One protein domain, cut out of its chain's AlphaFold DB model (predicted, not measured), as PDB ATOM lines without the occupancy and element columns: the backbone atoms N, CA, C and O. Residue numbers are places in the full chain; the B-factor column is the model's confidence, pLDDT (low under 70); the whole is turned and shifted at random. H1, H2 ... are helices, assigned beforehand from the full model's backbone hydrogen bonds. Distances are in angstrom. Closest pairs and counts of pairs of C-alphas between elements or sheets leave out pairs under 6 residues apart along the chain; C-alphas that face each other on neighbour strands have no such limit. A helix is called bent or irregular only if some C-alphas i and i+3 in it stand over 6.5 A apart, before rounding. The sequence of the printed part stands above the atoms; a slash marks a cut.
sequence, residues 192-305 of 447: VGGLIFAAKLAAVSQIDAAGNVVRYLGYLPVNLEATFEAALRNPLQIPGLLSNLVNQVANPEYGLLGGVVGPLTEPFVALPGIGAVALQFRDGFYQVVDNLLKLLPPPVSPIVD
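This is residues 192 to 305 of the 447 residues of an uncharacterized protein of Mycolicibacterium pulveris (UniProt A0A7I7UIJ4). This is a long, mostly single layer of helices in three rows: the bent helix H1 runs along one long edge, H2 and H3 follow each other nearly end to end beside it on the way back, and H4 turns back again along the other side of H3. After H4, residues 294 to 305 cross over H2 and leave the layer. The printed part has 114 residues with four named helices in the order H1 H2 H3 H4 and no named strand; the class is all helix. It is loose, with a radius of gyration of the C-alphas of 17.2 A, and its outline is a rod of 58 by 28 by 17 A.

H1, residues 192 to 233, was assigned as one helix by its hydrogen bonds but is bent, with C-alphas 218 and 221 7.0 A apart. Its arm H1a, residues 192 to 218, begins with C-alpha 192 at (170.878, 204.232, 339.458) and is 38.9 A long; it is irregular, with C-alphas 203 and 206 7.0 A apart, and has a kink of 36 degrees near residue 204. The arm H1b, residues 221 to 233, is 18.4 A long and ends with C-alpha 233 at (227.323, 216.483, 336.678). H2, residues 235 to 250, is 23.5 A long and irregular, with C-alphas 236 and 239 7.4 A apart. H3, residues 256 to 269, is 19.4 A long and only just irregular, with C-alphas 264 and 267 6.9 A apart. H4, residues 275 to 293, is 26.7 A long and ends with C-alpha 293 at (204.177, 223.320, 331.111).

H2, H3 and H4 form a bundle, helices set roughly lengthwise to one another. H2 and H3 touch only at the corner by their link, closest at the C-alphas of Val 249 and Leu 256, 4.7 A, and run the same way at a shallow tilt of 25 degrees. H3 and H4 form a helical hairpin at a shallow tilt of 17 degrees; residues 265 to 269 of H3 touch residues 275 to 282 of H4, and the closest C-alphas are those of Val 269 and Gly 275, 3.9 A. H2 and H4 only just touch, with 3 pairs of C-alphas within 8 A, the closest those of Asn 247 and Leu 293, 7.1 A. H1a touches H3, opposite ways at a shallow tilt of 9 degrees, with the C-alphas of Ala 209 and Val 260 closest at 4.4 A. H1b and H2 form a helical hairpin at a shallow tilt of 20 degrees, with the C-alphas of Ala 231 and Ile 238 closest at 5.4 A. H1a and H1b stand at a steep tilt of 52 degrees. H1a and H4 are apart. Every O i to N i+4 pair is within hydrogen-bond range in H1b and H4, against 21 of 23 in H1a, 10 of 12 in H2 and 7 of 10 in H3.

The two C-alphas farthest apart, those of Val 192 and Arg 233, are 57.8 A apart. The printed part has no cut, and the links H1 to H2, H2 to H3 and H3 to H4 are tight. The mean pLDDT of the printed part is 92.7; residues 304 to 305 are under 70.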
ATOM      1  N   VAL A 192     170.706 204.656 338.060       96.31
ATOM      2  CA  VAL A 192     170.878 204.232 339.458       96.31
ATOM      3  C   VAL A 192     172.287 203.693 339.690       96.31
ATOM      4  O   VAL A 192     172.912 204.073 340.678       96.31
ATOM      5  N   GLY A 193     172.806 202.860 338.786       96.88
ATOM      6  CA  GLY A 193     174.162 202.340 338.905       96.88
ATOM      7  C   GLY A 193     175.216 203.429 338.776       96.88
ATOM      8  O   GLY A 193     176.116 203.464 339.609       96.88
ATOM      9  N   GLY A 194     175.045 204.391 337.865       96.56
ATOM     10  CA  GLY A 194     175.927 205.559 337.774       96.56
ATOM     11  C   GLY A 194     175.935 206.405 339.052       96.56
ATOM     12  O   GLY A 194     176.989 206.853 339.492       96.56
ATOM     13  N   LEU A 195     174.787 206.576 339.723       97.50
ATOM     14  CA  LEU A 195     174.741 207.247 341.031       97.50
ATOM     15  C   LEU A 195     175.476 206.468 342.130       97.50
ATOM     16  O   LEU A 195     176.164 207.078 342.948       97.50
ATOM     17  N   ILE A 196     175.317 205.142 342.172       97.69
ATOM     18  CA  ILE A 196     176.013 204.283 343.141       97.69
ATOM     19  C   ILE A 196     177.519 204.319 342.884       97.69
ATOM     20  O   ILE A 196     178.288 204.481 343.829       97.69
ATOM     21  N   PHE A 197     177.935 204.240 341.621       97.62
ATOM     22  CA  PHE A 197     179.333 204.309 341.219       97.62
ATOM     23  C   PHE A 197     179.955 205.672 341.545       97.62
ATOM     24  O   PHE A 197     181.006 205.737 342.175       97.62
ATOM     25  N   ALA A 198     179.262 206.774 341.252       97.69
ATOM     26  CA  ALA A 198     179.697 208.108 341.659       97.69
ATOM     27  C   ALA A 198     179.834 208.240 343.187       97.69
ATOM     28  O   ALA A 198     180.763 208.882 343.677       97.69
ATOM     29  N   ALA A 199     178.937 207.621 343.962       97.69
ATOM     30  CA  ALA A 199     179.032 207.602 345.420       97.69
ATOM     31  C   ALA A 199     180.196 206.728 345.928       97.69
ATOM     32  O   ALA A 199     180.878 207.134 346.873       97.69
ATOM     33  N   LYS A 200     180.470 205.588 345.276       97.50
ATOM     34  CA  LYS A 200     181.671 204.763 345.506       97.50
ATOM     35  C   LYS A 200     182.933 205.596 345.296       97.50
ATOM     36  O   LYS A 200     183.743 205.706 346.214       97.50
ATOM     37  N   LEU A 201     183.049 206.271 344.152       97.19
ATOM     38  CA  LEU A 201     184.173 207.166 343.866       97.19
ATOM     39  C   LEU A 201     184.253 208.311 344.878       97.19
ATOM     40  O   LEU A 201     185.338 208.665 345.319       97.19
ATOM     41  N   ALA A 202     183.129 208.884 345.321       97.12
ATOM     42  CA  ALA A 202     183.150 209.934 346.343       97.12
ATOM     43  C   ALA A 202     183.736 209.439 347.675       97.12
ATOM     44  O   ALA A 202     184.443 210.191 348.346       97.12
ATOM     45  N   ALA A 203     183.463 208.187 348.048       96.19
ATOM     46  CA  ALA A 203     184.010 207.576 349.255       96.19
ATOM     47  C   ALA A 203     185.516 207.282 349.137       96.19
ATOM     48  O   ALA A 203     186.241 207.446 350.117       96.19
ATOM     49  N   VAL A 204     185.972 206.888 347.947       96.44
ATOM     50  CA  VAL A 204     187.360 206.479 347.680       96.44
ATOM     51  C   VAL A 204     188.275 207.668 347.334       96.44
ATOM     52  O   VAL A 204     189.389 207.759 347.836       96.44
ATOM     53  N   SER A 205     187.771 208.673 346.618       95.81
ATOM     54  CA  SER A 205     188.523 209.826 346.084       95.81
ATOM     55  C   SER A 205     189.468 210.530 347.062       95.81
ATOM     56  O   SER A 205     190.558 210.968 346.693       95.81
ATOM     57  N   GLN A 206     189.055 210.688 348.322       93.12
ATOM     58  CA  GLN A 206     189.874 211.348 349.343       93.12
ATOM     59  C   GLN A 206     191.050 210.479 349.790       93.12
ATOM     60  O   GLN A 206     192.109 211.014 350.122       93.12
ATOM     61  N   ILE A 207     190.849 209.161 349.813       94.75
ATOM     62  CA  ILE A 207     191.872 208.168 350.142       94.75
ATOM     63  C   ILE A 207     192.941 208.202 349.048       94.75
ATOM     64  O   ILE A 207     194.119 208.358 349.371       94.75
ATOM     65  N   ASP A 208     192.527 208.218 347.782       92.94
ATOM     66  CA  ASP A 208     193.437 208.257 346.633       92.94
ATOM     67  C   ASP A 208     194.230 209.552 346.577       92.94
ATOM     68  O   ASP A 208     195.458 209.543 346.483       92.94
ATOM     69  N   ALA A 209     193.548 210.692 346.712       94.12
ATOM     70  CA  ALA A 209     194.205 211.992 346.731       94.12
ATOM     71  C   ALA A 209     195.239 212.081 347.869       94.12
ATOM     72  O   ALA A 209     196.346 212.586 347.667       94.12
ATOM     73  N   ALA A 210     194.914 211.565 349.059       93.75
ATOM     74  CA  ALA A 210     195.854 211.511 350.175       93.75
ATOM     75  C   ALA A 210     197.026 210.555 349.896       93.75
ATOM     76  O   ALA A 210     198.175 210.921 350.155       93.75
ATOM     77  N   GLY A 211     196.761 209.374 349.333       91.81
ATOM     78  CA  GLY A 211     197.781 208.398 348.940       91.81
ATOM     79  C   GLY A 211     198.765 208.965 347.915       91.81
ATOM     80  O   GLY A 211     199.980 208.867 348.099       91.81
ATOM     81  N   ASN A 212     198.258 209.668 346.900       91.12
ATOM     82  CA  ASN A 212     199.060 210.356 345.888       91.12
ATOM     83  C   ASN A 212     199.963 211.444 346.499       91.12
ATOM     84  O   ASN A 212     201.144 211.539 346.153       91.12
ATOM     85  N   VAL A 213     199.460 212.218 347.470       93.81
ATOM     86  CA  VAL A 213     200.269 213.205 348.214       93.81
ATOM     87  C   VAL A 213     201.368 212.529 349.029       93.81
ATOM     88  O   VAL A 213     202.523 212.954 348.967       93.81
ATOM     89  N   VAL A 214     201.033 211.490 349.798       92.31
ATOM     90  CA  VAL A 214     202.008 210.769 350.632       92.31
ATOM     91  C   VAL A 214     203.114 210.177 349.765       92.31
ATOM     92  O   VAL A 214     204.289 210.314 350.105       92.31
ATOM     93  N   ARG A 215     202.762 209.599 348.615       88.06
ATOM     94  CA  ARG A 215     203.724 209.037 347.664       88.06
ATOM     95  C   ARG A 215     204.652 210.091 347.083       88.06
ATOM     96  O   ARG A 215     205.867 209.908 347.113       88.06
ATOM     97  N   TYR A 216     204.100 211.209 346.614       90.88
ATOM     98  CA  TYR A 216     204.904 212.327 346.128       90.88
ATOM     99  C   TYR A 216     205.902 212.798 347.195       90.88
ATOM    100  O   TYR A 216     207.088 212.951 346.914       90.88
ATOM    101  N   LEU A 217     205.448 212.967 348.440       92.12
ATOM    102  CA  LEU A 217     206.314 213.366 349.552       92.12
ATOM    103  C   LEU A 217     207.346 212.293 349.926       92.12
ATOM    104  O   LEU A 217     208.433 212.647 350.378       92.12
ATOM    105  N   GLY A 218     207.028 211.013 349.730       88.00
ATOM    106  CA  GLY A 218     207.945 209.890 349.928       88.00
ATOM    107  C   GLY A 218     209.117 209.900 348.946       88.00
ATOM    108  O   GLY A 218     210.255 209.713 349.369       88.00
ATOM    109  N   TYR A 219     208.860 210.193 347.666       88.25
ATOM    110  CA  TYR A 219     209.900 210.293 346.629       88.25
ATOM    111  C   TYR A 219     210.557 211.676 346.527       88.25
ATOM    112  O   TYR A 219     211.611 211.822 345.909       88.25
ATOM    113  N   LEU A 220     209.991 212.709 347.156       91.88
ATOM    114  CA  LEU A 220     210.541 214.063 347.093       91.88
ATOM    115  C   LEU A 220     212.027 214.147 347.512       91.88
ATOM    116  O   LEU A 220     212.783 214.815 346.806       91.88
ATOM    117  N   PRO A 221     212.497 213.486 348.595       90.25
ATOM    118  CA  PRO A 221     213.907 213.525 348.972       90.25
ATOM    119  C   PRO A 221     214.845 212.976 347.892       90.25
ATOM    120  O   PRO A 221     215.825 213.646 347.570       90.25
ATOM    121  N   VAL A 222     214.533 211.811 347.308       88.19
ATOM    122  CA  VAL A 222     215.358 211.215 346.242       88.19
ATOM    123  C   VAL A 222     215.320 212.066 344.978       88.19
ATOM    124  O   VAL A 222     216.362 212.340 344.395       88.19
ATOM    125  N   ASN A 223     214.154 212.597 344.601       90.00
ATOM    126  CA  ASN A 223     214.030 213.424 343.402       90.00
ATOM    127  C   ASN A 223     214.831 214.727 343.513       90.00
ATOM    128  O   ASN A 223     215.439 215.161 342.532       90.00
ATOM    129  N   LEU A 224     214.863 215.352 344.694       91.81
ATOM    130  CA  LEU A 224     215.667 216.553 344.938       91.81
ATOM    131  C   LEU A 224     217.170 216.254 344.931       91.81
ATOM    132  O   LEU A 224     217.939 217.032 344.364       91.81
ATOM    133  N   GLU A 225     217.579 215.147 345.547       90.25
ATOM    134  CA  GLU A 225     218.979 214.730 345.619       90.25
ATOM    135  C   GLU A 225     219.515 214.342 344.236       90.25
ATOM    136  O   GLU A 225     220.493 214.940 343.783       90.25
ATOM    137  N   ALA A 226     218.792 213.496 343.500       88.00
ATOM    138  CA  ALA A 226     219.140 213.108 342.138       88.00
ATOM    139  C   ALA A 226     219.170 214.325 341.200       88.00
ATOM    140  O   ALA A 226     220.055 214.455 340.354       88.00
ATOM    141  N   THR A 227     218.237 215.272 341.365       91.44
ATOM    142  CA  THR A 227     218.244 216.531 340.602       91.44
ATOM    143  C   THR A 227     219.491 217.360 340.893       91.44
ATOM    144  O   THR A 227     220.110 217.893 339.968       91.44
ATOM    145  N   PHE A 228     219.877 217.482 342.162       90.44
ATOM    146  CA  PHE A 228     221.082 218.210 342.547       90.44
ATOM    147  C   PHE A 228     222.344 217.531 342.007       90.44
ATOM    148  O   PHE A 228     223.216 218.204 341.455       90.44
ATOM    149  N   GLU A 229     222.423 216.204 342.096       87.44
ATOM    150  CA  GLU A 229     223.541 215.444 341.550       87.44
ATOM    151  C   GLU A 229     223.638 215.598 340.025       87.44
ATOM    152  O   GLU A 229     224.706 215.931 339.500       87.44
ATOM    153  N   ALA A 230     222.527 215.431 339.305       88.19
ATOM    154  CA  ALA A 230     222.474 215.615 337.858       88.19
ATOM    155  C   ALA A 230     222.886 217.043 337.453       88.19
ATOM    156  O   ALA A 230     223.645 217.226 336.497       88.19
ATOM    157  N   ALA A 231     222.471 218.053 338.223       91.81
ATOM    158  CA  ALA A 231     222.857 219.444 338.004       91.81
ATOM    159  C   ALA A 231     224.362 219.686 338.208       91.81
ATOM    160  O   ALA A 231     224.959 220.464 337.462       91.81
ATOM    161  N   LEU A 232     224.992 219.020 339.183       90.00
ATOM    162  CA  LEU A 232     226.443 219.085 339.389       90.00
ATOM    163  C   LEU A 232     227.216 218.384 338.266       90.00
ATOM    164  O   LEU A 232     228.254 218.890 337.835       90.00
ATOM    165  N   ARG A 233     226.712 217.241 337.782       89.06
ATOM    166  CA  ARG A 233     227.323 216.483 336.678       89.06
ATOM    167  C   ARG A 233     227.244 217.246 335.356       89.06
ATOM    168  O   ARG A 233     228.226 217.284 334.616       89.06
ATOM    169  N   ASN A 234     226.101 217.863 335.055       91.19
ATOM    170  CA  ASN A 234     225.908 218.644 333.835       91.19
ATOM    171  C   ASN A 234     225.082 219.922 334.085       91.19
ATOM    172  O   ASN A 234     223.863 219.930 333.892       91.19
ATOM    173  N   PRO A 235     225.736 221.052 334.417       91.75
ATOM    174  CA  PRO A 235     225.051 222.314 334.705       91.75
ATOM    175  C   PRO A 235     224.205 222.861 333.548       91.75
ATOM    176  O   PRO A 235     223.291 223.655 333.769       91.75
ATOM    177  N   LEU A 236     224.473 222.444 332.306       93.69
ATOM    178  CA  LEU A 236     223.676 222.858 331.148       93.69
ATOM    179  C   LEU A 236     222.258 222.262 331.173       93.69
ATOM    180  O   LEU A 236     221.368 222.801 330.521       93.69
ATOM    181  N   GLN A 237     222.034 221.191 331.942       93.75
ATOM    182  CA  GLN A 237     220.731 220.540 332.085       93.75
ATOM    183  C   GLN A 237     219.857 221.151 333.188       93.75
ATOM    184  O   GLN A 237     218.681 220.806 333.267       93.75
ATOM    185  N   ILE A 238     220.371 222.091 333.997       93.31
ATOM    186  CA  ILE A 238     219.622 222.728 335.100       93.31
ATOM    187  C   ILE A 238     218.211 223.190 334.682       93.31
ATOM    188  O   ILE A 238     217.266 222.895 335.415       93.31
ATOM    189  N   PRO A 239     218.001 223.854 333.523       95.44
ATOM    190  CA  PRO A 239     216.656 224.267 333.123       95.44
ATOM    191  C   PRO A 239     215.691 223.088 332.903       95.44
ATOM    192  O   PRO A 239     214.527 223.179 333.287       95.44
ATOM    193  N   GLY A 240     216.167 221.979 332.326       94.00
ATOM    194  CA  GLY A 240     215.369 220.768 332.102       94.00
ATOM    195  C   GLY A 240     215.131 219.960 333.381       94.00
ATOM    196  O   GLY A 240     214.049 219.411 333.570       94.00
ATOM    197  N   LEU A 241     216.093 219.950 334.305       92.94
ATOM    198  CA  LEU A 241     215.945 219.320 335.622       92.94
ATOM    199  C   LEU A 241     214.913 220.054 336.492       92.94
ATOM    200  O   LEU A 241     214.041 219.433 337.095       92.94
ATOM    201  N   LEU A 242     214.950 221.392 336.501       93.31
ATOM    202  CA  LEU A 242     213.916 222.202 337.156       93.31
ATOM    203  C   LEU A 242     212.549 222.003 336.494       93.31
ATOM    204  O   LEU A 242     211.543 221.906 337.194       93.31
ATOM    205  N   SER A 243     212.509 221.910 335.161       95.25
ATOM    206  CA  SER A 243     211.281 221.593 334.429       95.25
ATOM    207  C   SER A 243     210.705 220.235 334.838       95.25
ATOM    208  O   SER A 243     209.498 220.128 335.042       95.25
ATOM    209  N   ASN A 244     211.545 219.218 335.049       93.62
ATOM    210  CA  ASN A 244     211.095 217.927 335.563       93.62
ATOM    211  C   ASN A 244     210.468 218.057 336.960       93.62
ATOM    212  O   ASN A 244     209.340 217.614 337.152       93.62
ATOM    213  N   LEU A 245     211.113 218.750 337.904       93.19
ATOM    214  CA  LEU A 245     210.521 218.981 339.232       93.19
ATOM    215  C   LEU A 245     209.155 219.678 339.152       93.19
ATOM    216  O   LEU A 245     208.235 219.329 339.890       93.19
ATOM    217  N   VAL A 246     209.002 220.646 338.242       95.50
ATOM    218  CA  VAL A 246     207.706 221.298 338.009       95.50
ATOM    219  C   VAL A 246     206.697 220.319 337.407       95.50
ATOM    220  O   VAL A 246     205.552 220.306 337.851       95.50
ATOM    221  N   ASN A 247     207.101 219.465 336.465       94.38
ATOM    222  CA  ASN A 247     206.236 218.428 335.896       94.38
ATOM    223  C   ASN A 247     205.805 217.395 336.950       94.38
ATOM    224  O   ASN A 247     204.629 217.069 337.017       94.38
ATOM    225  N   GLN A 248     206.684 216.962 337.854       92.94
ATOM    226  CA  GLN A 248     206.307 216.055 338.949       92.94
ATOM    227  C   GLN A 248     205.223 216.639 339.865       92.94
ATOM    228  O   GLN A 248     204.471 215.896 340.491       92.94
ATOM    229  N   VAL A 249     205.125 217.966 339.958       94.88
ATOM    230  CA  VAL A 249     204.077 218.632 340.739       94.88
ATOM    231  C   VAL A 249     202.837 218.893 339.898       94.88
ATOM    232  O   VAL A 249     201.731 218.622 340.346       94.88
ATOM    233  N   ALA A 250     203.003 219.481 338.721       95.25
ATOM    234  CA  ALA A 250     201.920 220.127 337.995       95.25
ATOM    235  C   ALA A 250     201.446 219.348 336.767       95.25
ATOM    236  O   ALA A 250     200.414 219.716 336.215       95.25
ATOM    237  N   ASN A 251     202.160 218.307 336.327       94.00
ATOM    238  CA  ASN A 251     201.728 217.527 335.178       94.00
ATOM    239  C   ASN A 251     200.357 216.873 335.471       94.00
ATOM    240  O   ASN A 251     200.212 216.221 336.510       94.00
ATOM    241  N   PRO A 252     199.343 217.076 334.611       91.56
ATOM    242  CA  PRO A 252     198.012 216.513 334.824       91.56
ATOM    243  C   PRO A 252     197.913 214.988 334.722       91.56
ATOM    244  O   PRO A 252     196.987 214.422 335.290       91.56
ATOM    245  N   GLU A 253     198.824 214.338 334.001       88.12
ATOM    246  CA  GLU A 253     198.777 212.896 333.729       88.12
ATOM    247  C   GLU A 253     199.504 212.095 334.812       88.12
ATOM    248  O   GLU A 253     198.969 211.124 335.336       88.12
ATOM    249  N   TYR A 254     200.713 212.522 335.186       85.81
ATOM    250  CA  TYR A 254     201.580 211.767 336.103       85.81
ATOM    251  C   TYR A 254     202.133 212.597 337.273       85.81
ATOM    252  O   TYR A 254     202.919 212.098 338.081       85.81
ATOM    253  N   GLY A 255     201.763 213.876 337.377       90.94
ATOM    254  CA  GLY A 255     202.180 214.753 338.471       90.94
ATOM    255  C   GLY A 255     201.242 214.708 339.681       90.94
ATOM    256  O   GLY A 255     200.123 214.196 339.625       90.94
ATOM    257  N   LEU A 256     201.673 215.323 340.788       94.25
ATOM    258  CA  LEU A 256     200.873 215.445 342.014       94.25
ATOM    259  C   LEU A 256     199.512 216.110 341.762       94.25
ATOM    260  O   LEU A 256     198.514 215.719 342.361       94.25
ATOM    261  N   LEU A 257     199.462 217.119 340.890       94.75
ATOM    262  CA  LEU A 257     198.228 217.803 340.523       94.75
ATOM    263  C   LEU A 257     197.222 216.821 339.924       94.75
ATOM    264  O   LEU A 257     196.084 216.808 340.379       94.75
ATOM    265  N   GLY A 258     197.641 215.997 338.961       92.06
ATOM    266  CA  GLY A 258     196.812 214.938 338.385       92.06
ATOM    267  C   GLY A 258     196.347 213.942 339.441       92.06
ATOM    268  O   GLY A 258     195.149 213.704 339.583       92.06
ATOM    269  N   GLY A 259     197.278 213.467 340.274       93.25
ATOM    270  CA  GLY A 259     196.987 212.534 341.367       93.25
ATOM    271  C   GLY A 259     196.066 213.090 342.463       93.25
ATOM    272  O   GLY A 259     195.462 212.330 343.209       93.25
ATOM    273  N   VAL A 260     195.913 214.408 342.592       95.81
ATOM    274  CA  VAL A 260     194.984 215.005 343.569       95.81
ATOM    275  C   VAL A 260     193.681 215.432 342.906       95.81
ATOM    276  O   VAL A 260     192.601 215.150 343.418       95.81
ATOM    277  N   VAL A 261     193.756 216.134 341.779       95.62
ATOM    278  CA  VAL A 261     192.579 216.682 341.096       95.62
ATOM    279  C   VAL A 261     191.774 215.578 340.421       95.62
ATOM    280  O   VAL A 261     190.547 215.634 340.476       95.62
ATOM    281  N   GLY A 262     192.429 214.571 339.838       94.44
ATOM    282  CA  GLY A 262     191.778 213.443 339.168       94.44
ATOM    283  C   GLY A 262     190.795 212.737 340.099       94.44
ATOM    284  O   GLY A 262     189.587 212.895 339.899       94.44
ATOM    285  N   PRO A 263     191.273 212.119 341.195       95.12
ATOM    286  CA  PRO A 263     190.398 211.416 342.126       95.12
ATOM    287  C   PRO A 263     189.315 212.311 342.732       95.12
ATOM    288  O   PRO A 263     188.170 211.900 342.876       95.12
ATOM    289  N   LEU A 264     189.617 213.577 343.044       95.81
ATOM    290  CA  LEU A 264     188.621 214.494 343.617       95.81
ATOM    291  C   LEU A 264     187.530 214.930 342.628       95.81
ATOM    292  O   LEU A 264     186.467 215.390 343.055       95.81
ATOM    293  N   THR A 265     187.780 214.833 341.323       96.56
ATOM    294  CA  THR A 265     186.817 215.221 340.279       96.56
ATOM    295  C   THR A 265     186.058 214.034 339.698       96.56
ATOM    296  O   THR A 265     184.925 214.211 339.251       96.56
ATOM    297  N   GLU A 266     186.621 212.831 339.772       95.75
ATOM    298  CA  GLU A 266     186.017 211.576 339.316       95.75
ATOM    299  C   GLU A 266     184.577 211.330 339.786       95.75
ATOM    300  O   GLU A 266     183.742 211.006 338.939       95.75
ATOM    301  N   PRO A 267     184.203 211.573 341.059       96.62
ATOM    302  CA  PRO A 267     182.822 211.403 341.495       96.62
ATOM    303  C   PRO A 267     181.855 212.269 340.692       96.62
ATOM    304  O   PRO A 267     180.753 211.840 340.372       96.62
ATOM    305  N   PHE A 268     182.265 213.489 340.336       96.94
ATOM    306  CA  PHE A 268     181.442 214.401 339.548       96.94
ATOM    307  C   PHE A 268     181.391 214.000 338.080       96.94
ATOM    308  O   PHE A 268     180.347 214.179 337.461       96.94
ATOM    309  N   VAL A 269     182.488 213.461 337.543       96.50
ATOM    310  CA  VAL A 269     182.560 212.925 336.175       96.50
ATOM    311  C   VAL A 269     181.662 211.697 336.024       96.50
ATOM    312  O   VAL A 269     180.973 211.573 335.016       96.50
ATOM    313  N   ALA A 270     181.594 210.843 337.043       95.19
ATOM    314  CA  ALA A 270     180.737 209.659 337.054       95.19
ATOM    315  C   ALA A 270     179.244 209.965 337.276       95.19
ATOM    316  O   ALA A 270     178.402 209.086 337.095       95.19
ATOM    317  N   LEU A 271     178.873 211.192 337.672       95.62
ATOM    318  CA  LEU A 271     177.467 211.519 337.913       95.62
ATOM    319  C   LEU A 271     176.659 211.516 336.605       95.62
ATOM    320  O   LEU A 271     176.985 212.254 335.667       95.62
ATOM    321  N   PRO A 272     175.522 210.801 336.553       93.44
ATOM    322  CA  PRO A 272     174.679 210.803 335.371       93.44
ATOM    323  C   PRO A 272     174.123 212.207 335.087       93.44
ATOM    324  O   PRO A 272     173.691 212.941 335.981       93.44
ATOM    325  N   GLY A 273     174.128 212.594 333.811       90.69
ATOM    326  CA  GLY A 273     173.603 213.870 333.315       90.69
ATOM    327  C   GLY A 273     174.568 215.058 333.420       90.69
ATOM    328  O   GLY A 273     174.679 215.810 332.455       90.69
ATOM    329  N   ILE A 274     175.277 215.231 334.543       92.19
ATOM    330  CA  ILE A 274     176.243 216.340 334.722       92.19
ATOM    331  C   ILE A 274     177.709 215.938 334.511       92.19
ATOM    332  O   ILE A 274     178.553 216.823 334.361       92.19
ATOM    333  N   GLY A 275     178.000 214.638 334.435       92.75
ATOM    334  CA  GLY A 275     179.348 214.088 334.287       92.75
ATOM    335  C   GLY A 275     180.142 214.670 333.127       92.75
ATOM    336  O   GLY A 275     181.267 215.126 333.314       92.75
ATOM    337  N   ALA A 276     179.518 214.796 331.954       94.25
ATOM    338  CA  ALA A 276     180.158 215.381 330.775       94.25
ATOM    339  C   ALA A 276     180.598 216.843 330.984       94.25
ATOM    340  O   ALA A 276     181.624 217.265 330.458       94.25
ATOM    341  N   VAL A 277     179.849 217.626 331.768       95.56
ATOM    342  CA  VAL A 277     180.216 219.019 332.080       95.56
ATOM    343  C   VAL A 277     181.390 219.057 333.059       95.56
ATOM    344  O   VAL A 277     182.300 219.869 332.889       95.56
ATOM    345  N   ALA A 278     181.388 218.180 334.067       94.94
ATOM    346  CA  ALA A 278     182.501 218.049 335.004       94.94
ATOM    347  C   ALA A 278     183.789 217.616 334.286       94.94
ATOM    348  O   ALA A 278     184.844 218.206 334.523       94.94
ATOM    349  N   LEU A 279     183.676 216.664 333.356       95.19
ATOM    350  CA  LEU A 279     184.771 216.192 332.513       95.19
ATOM    351  C   LEU A 279     185.350 217.328 331.662       95.19
ATOM    352  O   LEU A 279     186.529 217.632 331.772       95.19
ATOM    353  N   GLN A 280     184.507 218.057 330.923       96.69
ATOM    354  CA  GLN A 280     184.949 219.210 330.126       96.69
ATOM    355  C   GLN A 280     185.656 220.284 330.960       96.69
ATOM    356  O   GLN A 280     186.617 220.900 330.498       96.69
ATOM    357  N   PHE A 281     185.183 220.537 332.182       95.38
ATOM    358  CA  PHE A 281     185.834 221.489 333.077       95.38
ATOM    359  C   PHE A 281     187.211 220.991 333.531       95.38
ATOM    360  O   PHE A 281     188.175 221.758 333.493       95.38
ATOM    361  N   ARG A 282     187.309 219.718 333.938       96.12
ATOM    362  CA  ARG A 282     188.569 219.074 334.330       96.12
ATOM    363  C   ARG A 282     189.573 219.097 333.183       96.12
ATOM    364  O   ARG A 282     190.685 219.583 333.364       96.12
ATOM    365  N   ASP A 283     189.159 218.661 332.003       96.75
ATOM    366  CA  ASP A 283     190.034 218.552 330.838       96.75
ATOM    367  C   ASP A 283     190.449 219.939 330.335       96.75
ATOM    368  O   ASP A 283     191.610 220.164 330.001       96.75
ATOM    369  N   GLY A 284     189.541 220.922 330.375       96.31
ATOM    370  CA  GLY A 284     189.874 222.319 330.093       96.31
ATOM    371  C   GLY A 284     190.896 222.891 331.081       96.31
ATOM    372  O   GLY A 284     191.819 223.602 330.678       96.31
ATOM    373  N   PHE A 285     190.777 222.562 332.370       95.50
ATOM    374  CA  PHE A 285     191.774 222.926 333.377       95.50
ATOM    375  C   PHE A 285     193.128 222.248 333.105       95.50
ATOM    376  O   PHE A 285     194.150 222.938 333.078       95.50
ATOM    377  N   TYR A 286     193.144 220.942 332.832       96.69
ATOM    378  CA  TYR A 286     194.359 220.191 332.494       96.69
ATOM    379  C   TYR A 286     195.037 220.718 331.236       96.69
ATOM    380  O   TYR A 286     196.246 220.933 331.241       96.69
ATOM    381  N   GLN A 287     194.267 221.056 330.206       96.94
ATOM    382  CA  GLN A 287     194.788 221.658 328.986       96.94
ATOM    383  C   GLN A 287     195.459 223.014 329.249       96.94
ATOM    384  O   GLN A 287     196.498 223.319 328.661       96.94
ATOM    385  N   VAL A 288     194.900 223.854 330.128       95.81
ATOM    386  CA  VAL A 288     195.540 225.126 330.509       95.81
ATOM    387  C   VAL A 288     196.876 224.872 331.202       95.81
ATOM    388  O   VAL A 288     197.857 225.546 330.882       95.81
ATOM    389  N   VAL A 289     196.931 223.909 332.121       95.75
ATOM    390  CA  VAL A 289     198.165 223.562 332.838       95.75
ATOM    391  C   VAL A 289     199.211 222.982 331.888       95.75
ATOM    392  O   VAL A 289     200.343 223.457 331.885       95.75
ATOM    393  N   ASP A 290     198.835 222.041 331.027       95.12
ATOM    394  CA  ASP A 290     199.722 221.450 330.022       95.12
ATOM    395  C   ASP A 290     200.296 222.517 329.069       95.12
ATOM    396  O   ASP A 290     201.501 222.586 328.823       95.12
ATOM    397  N   ASN A 291     199.467 223.466 328.624       95.31
ATOM    398  CA  ASN A 291     199.936 224.602 327.825       95.31
ATOM    399  C   ASN A 291     200.952 225.489 328.564       95.31
ATOM    400  O   ASN A 291     201.849 226.040 327.927       95.31
ATOM    401  N   LEU A 292     200.833 225.641 329.888       94.56
ATOM    402  CA  LEU A 292     201.828 226.351 330.697       94.56
ATOM    403  C   LEU A 292     203.118 225.535 330.846       94.56
ATOM    404  O   LEU A 292     204.203 226.112 330.778       94.56
ATOM    405  N   LEU A 293     203.019 224.214 331.008       94.12
ATOM    406  CA  LEU A 293     204.177 223.320 331.111       94.12
ATOM    407  C   LEU A 293     204.986 223.273 329.814       94.12
ATOM    408  O   LEU A 293     206.212 223.267 329.871       94.12
ATOM    409  N   LYS A 294     204.334 223.370 328.651       95.06
ATOM    410  CA  LYS A 294     205.000 223.482 327.338       95.06
ATOM    411  C   LYS A 294     205.859 224.740 327.167       95.06
ATOM    412  O   LYS A 294     206.674 224.796 326.250       95.06
ATOM    413  N   LEU A 295     205.687 225.759 328.015       96.12
ATOM    414  CA  LEU A 295     206.556 226.945 328.024       96.12
ATOM    415  C   LEU A 295     207.886 226.692 328.743       96.12
ATOM    416  O   LEU A 295     208.817 227.492 328.609       96.12
ATOM    417  N   LEU A 296     207.974 225.617 329.528       94.88
ATOM    418  CA  LEU A 296     209.206 225.207 330.185       94.88
ATOM    419  C   LEU A 296     210.113 224.472 329.186       94.88
ATOM    420  O   LEU A 296     209.632 223.876 328.222       94.88
ATOM    421  N   PRO A 297     211.440 224.480 329.406       95.12
ATOM    422  CA  PRO A 297     212.344 223.598 328.678       95.12
ATOM    423  C   PRO A 297     211.900 222.132 328.799       95.12
ATOM    424  O   PRO A 297     211.310 221.774 329.823       95.12
ATOM    425  N   PRO A 298     212.216 221.266 327.820       93.56
ATOM    426  CA  PRO A 298     211.908 219.844 327.915       93.56
ATOM    427  C   PRO A 298     212.422 219.250 329.238       93.56
ATOM    428  O   PRO A 298     213.571 219.525 329.612       93.56
ATOM    429  N   PRO A 299     211.589 218.493 329.974       92.62
ATOM    430  CA  PRO A 299     211.995 217.909 331.242       92.62
ATOM    431  C   PRO A 299     213.116 216.886 331.022       92.62
ATOM    432  O   PRO A 299     213.084 216.107 330.074       92.62
ATOM    433  N   VAL A 300     214.110 216.889 331.910       92.44
ATOM    434  CA  VAL A 300     215.211 215.912 331.920       92.44
ATOM    435  C   VAL A 300     215.078 215.054 333.173       92.44
ATOM    436  O   VAL A 300     214.993 215.596 334.279       92.44
ATOM    437  N   SER A 301     215.050 213.726 333.022       88.12
ATOM    438  CA  SER A 301     215.054 212.817 334.172       88.12
ATOM    439  C   SER A 301     216.413 212.838 334.879       88.12
ATOM    440  O   SER A 301     217.426 212.636 334.209       88.12
ATOM    441  N   PRO A 302     216.473 213.098 336.202       80.00
ATOM    442  CA  PRO A 302     217.720 213.012 336.954       80.00
ATOM    443  C   PRO A 302     218.142 211.562 337.212       80.00
ATOM    444  O   PRO A 302     219.331 211.285 337.343       80.00
ATOM    445  N   ILE A 303     217.167 210.651 337.274       74.25
ATOM    446  CA  ILE A 303     217.377 209.218 337.443       74.25
ATOM    447  C   ILE A 303     217.406 208.625 336.036       74.25
ATOM    448  O   ILE A 303     216.426 208.715 335.292       74.25
ATOM    449  N   VAL A 304     218.559 208.082 335.646       53.84
ATOM    450  CA  VAL A 304     218.649 207.238 334.457       53.84
ATOM    451  C   VAL A 304     218.146 205.881 334.909       53.84
ATOM    452  O   VAL A 304     218.899 205.121 335.510       53.84
ATOM    453  N   ASP A 305     216.863 205.603 334.702       45.09
ATOM    454  CA  ASP A 305     216.364 204.251 334.910       45.09
ATOM    455  C   ASP A 305     217.200 203.318 334.029       45.09
ATOM    456  O   ASP A 305     217.260 203.510 332.810       45.09
TER     457      ASP A 305